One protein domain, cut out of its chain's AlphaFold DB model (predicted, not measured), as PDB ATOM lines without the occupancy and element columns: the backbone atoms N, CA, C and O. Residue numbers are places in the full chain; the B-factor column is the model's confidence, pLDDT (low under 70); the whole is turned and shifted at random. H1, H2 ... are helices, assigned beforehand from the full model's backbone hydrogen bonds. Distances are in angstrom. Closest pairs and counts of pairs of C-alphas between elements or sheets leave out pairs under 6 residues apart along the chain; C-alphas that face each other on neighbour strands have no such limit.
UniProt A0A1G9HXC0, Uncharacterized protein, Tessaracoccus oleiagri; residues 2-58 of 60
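This is residues 2 to 58 of the 60 residues of an uncharacterized protein of Tessaracoccus oleiagri (UniProt A0A1G9HXC0). One long helix, H2, makes one arm of an open, flat hook, and the shorter H1 makes the other, with the link between them bowed outward and no packing of helix on helix. The printed part has 57 residues with two named helices, H1 then H2, and no named strand; its class is all helix. It is extended, with a radius of gyration of the C-alphas of 17.4 A and spans of 51 by 39 by 9 A.

Find C-alpha 25 at (109.460, 76.714, 69.103); from there H2, residues 25 to 57, runs 47.2 A to C-alpha 57 at (143.095, 107.056, 55.750). Go back to C-alpha 2 at (137.258, 90.056, 91.335), where H1, residues 2 to 15, begins its 19.9 A.

H2 and H1 are apart, with no C-alpha of the one within 8 A of the other. Look along the backbone of H1: every O i to N i+4 pair is within hydrogen-bond range; in H2, 28 of 29 are.

The farthest C-alphas, those of Glu 23 and Leu 58, are 52.2 A apart. The printed part has no cut, and the link from H1 to H2 is short, with 9 residues. Look for pLDDT under 70 at residues 2, 5 and 16 to 29.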
ATOM      1  N   LYS A   2     138.677  90.363  91.036       63.94
ATOM      2  CA  LYS A   2     137.258  90.056  91.335       63.94
ATOM      3  C   LYS A   2     136.267  91.037  90.685       63.94
ATOM      4  O   LYS A   2     135.345  90.603  90.014       63.94
ATOM      5  N   LEU A   3     136.576  92.337  90.727       72.31
ATOM      6  CA  LEU A   3     135.761  93.403  90.120       72.31
ATOM      7  C   LEU A   3     135.477  93.213  88.622       72.31
ATOM      8  O   LEU A   3     134.397  93.561  88.158       72.31
ATOM      9  N   ILE A   4     136.427  92.660  87.865       75.88
ATOM     10  CA  ILE A   4     136.260  92.427  86.423       75.88
ATOM     11  C   ILE A   4     135.274  91.279  86.188       75.88
ATOM     12  O   ILE A   4     134.405  91.385  85.333       75.88
ATOM     13  N   HIS A   5     135.356  90.205  86.974       69.19
ATOM     14  CA  HIS A   5     134.416  89.091  86.864       69.19
ATOM     15  C   HIS A   5     133.011  89.469  87.329       69.19
ATOM     16  O   HIS A   5     132.049  89.064  86.691       69.19
ATOM     17  N   ASP A   6     132.886  90.280  88.380       82.31
ATOM     18  CA  ASP A   6     131.579  90.693  88.901       82.31
ATOM     19  C   ASP A   6     130.871  91.647  87.931       82.31
ATOM     20  O   ASP A   6     129.673  91.523  87.681       82.31
ATOM     21  N   THR A   7     131.626  92.561  87.319       79.50
ATOM     22  CA  THR A   7     131.091  93.463  86.290       79.50
ATOM     23  C   THR A   7     130.752  92.716  85.007       79.50
ATOM     24  O   THR A   7     129.677  92.941  84.465       79.50
ATOM     25  N   LEU A   8     131.598  91.784  84.557       79.94
ATOM     26  CA  LEU A   8     131.301  90.928  83.404       79.94
ATOM     27  C   LEU A   8     130.110  90.005  83.660       79.94
ATOM     28  O   LEU A   8     129.274  89.841  82.778       79.94
ATOM     29  N   GLY A   9     130.007  89.430  84.857       79.75
ATOM     30  CA  GLY A   9     128.892  88.578  85.260       79.75
ATOM     31  C   GLY A   9     127.580  89.351  85.280       79.75
ATOM     32  O   GLY A   9     126.595  88.892  84.712       79.75
ATOM     33  N   LEU A  10     127.589  90.564  85.836       83.75
ATOM     34  CA  LEU A  10     126.428  91.450  85.838       83.75
ATOM     35  C   LEU A  10     126.044  91.868  84.411       83.75
ATOM     36  O   LEU A  10     124.880  91.778  84.032       83.75
ATOM     37  N   TRP A  11     127.020  92.255  83.589       79.19
ATOM     38  CA  TRP A  11     126.783  92.658  82.203       79.19
ATOM     39  C   TRP A  11     126.228  91.504  81.358       79.19
ATOM     40  O   TRP A  11     125.271  91.682  80.602       79.19
ATOM     41  N   LEU A  12     126.771  90.298  81.538       78.81
ATOM     42  CA  LEU A  12     126.276  89.088  80.894       78.81
ATOM     43  C   LEU A  12     124.871  88.737  81.380       78.81
ATOM     44  O   LEU A  12     124.048  88.337  80.579       78.81
ATOM     45  N   GLN A  13     124.558  88.909  82.660       76.00
ATOM     46  CA  GLN A  13     123.251  88.553  83.210       76.00
ATOM     47  C   GLN A  13     122.147  89.549  82.830       76.00
ATOM     48  O   GLN A  13     120.999  89.153  82.654       76.00
ATOM     49  N   LEU A  14     122.490  90.828  82.651       72.38
ATOM     50  CA  LEU A  14     121.580  91.843  82.109       72.38
ATOM     51  C   LEU A  14     121.312  91.657  80.609       72.38
ATOM     52  O   LEU A  14     120.239  92.020  80.133       72.38
ATOM     53  N   THR A  15     122.273  91.102  79.867       70.62
ATOM     54  CA  THR A  15     122.141  90.838  78.422       70.62
ATOM     55  C   THR A  15     121.634  89.426  78.118       70.62
ATOM     56  O   THR A  15     121.016  89.203  77.077       70.62
ATOM     57  N   ALA A  16     121.828  88.477  79.032       66.19
ATOM     58  CA  ALA A  16     121.302  87.125  78.954       66.19
ATOM     59  C   ALA A  16     119.812  87.144  79.299       66.19
ATOM     60  O   ALA A  16     119.387  87.024  80.448       66.19
ATOM     61  N   GLN A  17     119.011  87.307  78.256       60.19
ATOM     62  CA  GLN A  17     117.564  87.182  78.274       60.19
ATOM     63  C   GLN A  17     117.166  85.851  78.945       60.19
ATOM     64  O   GLN A  17     117.514  84.771  78.467       60.19
ATOM     65  N   ALA A  18     116.472  85.931  80.085       60.34
ATOM     66  CA  ALA A  18     116.040  84.766  80.857       60.34
ATOM     67  C   ALA A  18     115.261  83.763  79.974       60.34
ATOM     68  O   ALA A  18     114.432  84.197  79.164       60.34
ATOM     69  N   PRO A  19     115.470  82.437  80.122       58.66
ATOM     70  CA  PRO A  19     114.808  81.453  79.276       58.66
ATOM     71  C   PRO A  19     113.312  81.417  79.614       58.66
ATOM     72  O   PRO A  19     112.893  80.901  80.651       58.66
ATOM     73  N   LYS A  20     112.493  82.015  78.741       62.03
ATOM     74  CA  LYS A  20     111.033  81.902  78.793       62.03
ATOM     75  C   LYS A  20     110.647  80.467  78.441       62.03
ATOM     76  O   LYS A  20     111.039  79.955  77.398       62.03
ATOM     77  N   ARG A  21     109.921  79.836  79.365       61.97
ATOM     78  CA  ARG A  21     109.532  78.424  79.344       61.97
ATOM     79  C   ARG A  21     108.695  78.075  78.104       61.97
ATOM     80  O   ARG A  21     107.840  78.856  77.693       61.97
ATOM     81  N   ASP A  22     109.005  76.903  77.558       68.56
ATOM     82  CA  ASP A  22     108.562  76.294  76.301       68.56
ATOM     83  C   ASP A  22     107.052  76.302  76.042       68.56
ATOM     84  O   ASP A  22     106.347  75.494  76.633       68.56
ATOM     85  N   GLU A  23     106.599  77.107  75.069       58.84
ATOM     86  CA  GLU A  23     105.403  76.817  74.241       58.84
ATOM     87  C   GLU A  23     105.507  77.347  72.778       58.84
ATOM     88  O   GLU A  23     104.534  77.306  72.029       58.84
ATOM     89  N   ARG A  24     106.660  77.871  72.309       61.41
ATOM     90  CA  ARG A  24     106.753  78.677  71.060       61.41
ATOM     91  C   ARG A  24     107.951  78.372  70.143       61.41
ATOM     92  O   ARG A  24     108.544  79.292  69.586       61.41
ATOM     93  N   GLY A  25     108.288  77.103  69.915       60.31
ATOM     94  CA  GLY A  25     109.460  76.714  69.103       60.31
ATOM     95  C   GLY A  25     109.580  77.389  67.719       60.31
ATOM     96  O   GLY A  25     110.693  77.672  67.279       60.31
ATOM     97  N   LEU A  26     108.459  77.733  67.064       59.84
ATOM     98  CA  LEU A  26     108.460  78.463  65.785       59.84
ATOM     99  C   LEU A  26     108.636  79.985  65.961       59.84
ATOM    100  O   LEU A  26     109.552  80.568  65.387       59.84
ATOM    101  N   SER A  27     107.812  80.636  66.793       66.75
ATOM    102  CA  SER A  27     107.916  82.087  67.022       66.75
ATOM    103  C   SER A  27     109.220  82.484  67.708       66.75
ATOM    104  O   SER A  27     109.699  83.577  67.460       66.75
ATOM    105  N   GLN A  28     109.827  81.610  68.512       67.31
ATOM    106  CA  GLN A  28     111.103  81.871  69.180       67.31
ATOM    107  C   GLN A  28     112.296  81.771  68.221       67.31
ATOM    108  O   GLN A  28     113.238  82.554  68.337       67.31
ATOM    109  N   SER A  29     112.250  80.858  67.242       68.25
ATOM    110  CA  SER A  29     113.245  80.820  66.166       68.25
ATOM    111  C   SER A  29     113.130  82.065  65.292       68.25
ATOM    112  O   SER A  29     114.145  82.690  65.012       68.25
ATOM    113  N   THR A  30     111.913  82.496  64.941       80.62
ATOM    114  CA  THR A  30     111.706  83.725  64.161       80.62
ATOM    115  C   THR A  30     112.054  84.994  64.948       80.62
ATOM    116  O   THR A  30     112.696  85.880  64.397       80.62
ATOM    117  N   GLU A  31     111.690  85.088  66.229       75.19
ATOM    118  CA  GLU A  31     111.979  86.246  67.087       75.19
ATOM    119  C   GLU A  31     113.488  86.396  67.316       75.19
ATOM    120  O   GLU A  31     114.042  87.469  67.090       75.19
ATOM    121  N   ASN A  32     114.188  85.307  67.647       86.56
ATOM    122  CA  ASN A  32     115.640  85.351  67.795       86.56
ATOM    123  C   ASN A  32     116.357  85.514  66.443       86.56
ATOM    124  O   ASN A  32     117.363  86.212  66.368       86.56
ATOM    125  N   ALA A  33     115.836  84.937  65.353       87.75
ATOM    126  CA  ALA A  33     116.398  85.132  64.015       87.75
ATOM    127  C   ALA A  33     116.272  86.584  63.545       87.75
ATOM    128  O   ALA A  33     117.211  87.100  62.952       87.75
ATOM    129  N   VAL A  34     115.157  87.263  63.834       87.31
ATOM    130  CA  VAL A  34     114.986  88.692  63.530       87.31
ATOM    131  C   VAL A  34     115.937  89.547  64.362       87.31
ATOM    132  O   VAL A  34     116.573  90.444  63.812       87.31
ATOM    133  N   LEU A  35     116.086  89.256  65.656       90.19
ATOM    134  CA  LEU A  35     117.036  89.970  66.514       90.19
ATOM    135  C   LEU A  35     118.486  89.756  66.054       90.19
ATOM    136  O   LEU A  35     119.239  90.722  65.926       90.19
ATOM    137  N   LEU A  36     118.860  88.516  65.732       92.06
ATOM    138  CA  LEU A  36     120.178  88.171  65.200       92.06
ATOM    139  C   LEU A  36     120.425  88.829  63.841       92.06
ATOM    140  O   LEU A  36     121.495  89.388  63.625       92.06
ATOM    141  N   ALA A  37     119.448  88.789  62.934       93.00
ATOM    142  CA  ALA A  37     119.550  89.421  61.626       93.00
ATOM    143  C   ALA A  37     119.726  90.938  61.763       93.00
ATOM    144  O   ALA A  37     120.612  91.507  61.131       93.00
ATOM    145  N   GLY A  38     118.950  91.586  62.637       93.69
ATOM    146  CA  GLY A  38     119.097  93.010  62.934       93.69
ATOM    147  C   GLY A  38     120.482  93.350  63.485       93.69
ATOM    148  O   GLY A  38     121.144  94.260  62.984       93.69
ATOM    149  N   ALA A  39     120.964  92.576  64.460       95.44
ATOM    150  CA  ALA A  39     122.301  92.750  65.023       95.44
ATOM    151  C   ALA A  39     123.408  92.541  63.972       95.44
ATOM    152  O   ALA A  39     124.339  93.342  63.888       95.44
ATOM    153  N   ALA A  40     123.289  91.509  63.136       95.44
ATOM    154  CA  ALA A  40     124.247  91.208  62.077       95.44
ATOM    155  C   ALA A  40     124.308  92.320  61.021       95.44
ATOM    156  O   ALA A  40     125.399  92.700  60.598       95.44
ATOM    157  N   VAL A  41     123.161  92.888  60.630       97.38
ATOM    158  CA  VAL A  41     123.100  94.018  59.689       97.38
ATOM    159  C   VAL A  41     123.848  95.230  60.242       97.38
ATOM    160  O   VAL A  41     124.684  95.804  59.543       97.38
ATOM    161  N   ILE A  42     123.602  95.596  61.503       96.00
ATOM    162  CA  ILE A  42     124.290  96.724  62.146       96.00
ATOM    163  C   ILE A  42     125.798  96.456  62.227       96.00
ATOM    164  O   ILE A  42     126.598  97.334  61.903       96.00
ATOM    165  N   ALA A  43     126.199  95.237  62.599       96.44
ATOM    166  CA  ALA A  43     127.606  94.856  62.671       96.44
ATOM    167  C   ALA A  43     128.307  94.994  61.310       96.44
ATOM    168  O   ALA A  43     129.377  95.597  61.228       96.44
ATOM    169  N   LEU A  44     127.692  94.497  60.234       97.31
ATOM    170  CA  LEU A  44     128.242  94.603  58.880       97.31
ATOM    171  C   LEU A  44     128.355  96.056  58.411       97.31
ATOM    172  O   LEU A  44     129.360  96.411  57.796       97.31
ATOM    173  N   LEU A  45     127.375  96.906  58.732       97.25
ATOM    174  CA  LEU A  45     127.441  98.336  58.424       97.25
ATOM    175  C   LEU A  45     128.633  99.004  59.112       97.25
ATOM    176  O   LEU A  45     129.409  99.696  58.453       97.25
ATOM    177  N   ILE A  46     128.812  98.767  60.412       97.25
ATOM    178  CA  ILE A  46     129.929  99.332  61.180       97.25
ATOM    179  C   ILE A  46     131.266  98.855  60.605       97.25
ATOM    180  O   ILE A  46     132.150  99.673  60.353       97.25
ATOM    181  N   ILE A  47     131.403  97.550  60.342       96.62
ATOM    182  CA  ILE A  47     132.616  96.979  59.741       96.62
ATOM    183  C   ILE A  47     132.896  97.626  58.384       96.62
ATOM    184  O   ILE A  47     134.038  97.992  58.119       96.62
ATOM    185  N   GLY A  48     131.879  97.791  57.537       97.31
ATOM    186  CA  GLY A  48     132.019  98.408  56.220       97.31
ATOM    187  C   GLY A  48     132.499  99.856  56.306       97.31
ATOM    188  O   GLY A  48     133.488 100.211  55.667       97.31
ATOM    189  N   VAL A  49     131.851 100.668  57.146       97.62
ATOM    190  CA  VAL A  49     132.219 102.078  57.357       97.62
ATOM    191  C   VAL A  49     133.647 102.198  57.879       97.62
ATOM    192  O   VAL A  49     134.433 102.962  57.325       97.62
ATOM    193  N   ILE A  50     134.008 101.421  58.904       96.31
ATOM    194  CA  ILE A  50     135.354 101.459  59.485       96.31
ATOM    195  C   ILE A  50     136.385 100.968  58.473       96.31
ATOM    196  O   ILE A  50     137.419 101.603  58.311       96.31
ATOM    197  N   THR A  51     136.120  99.867  57.767       95.88
ATOM    198  CA  THR A  51     137.050  99.328  56.766       95.88
ATOM    199  C   THR A  51     137.300 100.342  55.659       95.88
ATOM    200  O   THR A  51     138.446 100.521  55.255       95.88
ATOM    201  N   ASN A  52     136.253 101.022  55.184       95.75
ATOM    202  CA  ASN A  52     136.397 102.046  54.159       95.75
ATOM    203  C   ASN A  52     137.173 103.254  54.686       95.75
ATOM    204  O   ASN A  52     138.147 103.669  54.074       95.75
ATOM    205  N   TYR A  53     136.808 103.747  55.871       94.31
ATOM    206  CA  TYR A  53     137.526 104.837  56.523       94.31
ATOM    207  C   TYR A  53     139.009 104.509  56.703       94.31
ATOM    208  O   TYR A  53     139.863 105.322  56.368       94.31
ATOM    209  N   VAL A  54     139.327 103.311  57.200       94.25
ATOM    210  CA  VAL A  54     140.712 102.873  57.357       94.25
ATOM    211  C   VAL A  54     141.391 102.811  55.999       94.25
ATOM    212  O   VAL A  54     142.450 103.388  55.871       94.25
ATOM    213  N   ARG A  55     140.803 102.200  54.966       92.38
ATOM    214  CA  ARG A  55     141.420 102.158  53.626       92.38
ATOM    215  C   ARG A  55     141.713 103.542  53.052       92.38
ATOM    216  O   ARG A  55     142.767 103.718  52.454       92.38
ATOM    217  N   ASP A  56     140.815 104.497  53.259       92.12
ATOM    218  CA  ASP A  56     140.970 105.863  52.752       92.12
ATOM    219  C   ASP A  56     142.006 106.672  53.553       92.12
ATOM    220  O   ASP A  56     142.589 107.621  53.032       92.12
ATOM    221  N   ASN A  57     142.238 106.309  54.821       88.19
ATOM    222  CA  ASN A  57     143.095 107.056  55.750       88.19
ATOM    223  C   ASN A  57     144.373 106.312  56.166       88.19
ATOM    224  O   ASN A  57     145.182 106.876  56.903       88.19
ATOM    225  N   LEU A  58     144.572 105.067  55.731       80.62
ATOM    226  CA  LEU A  58     145.819 104.346  55.936       80.62
ATOM    227  C   LEU A  58     146.758 104.701  54.775       80.62
ATOM    228  O   LEU A  58     146.488 104.304  53.640       80.62
TER     229      LEU A  58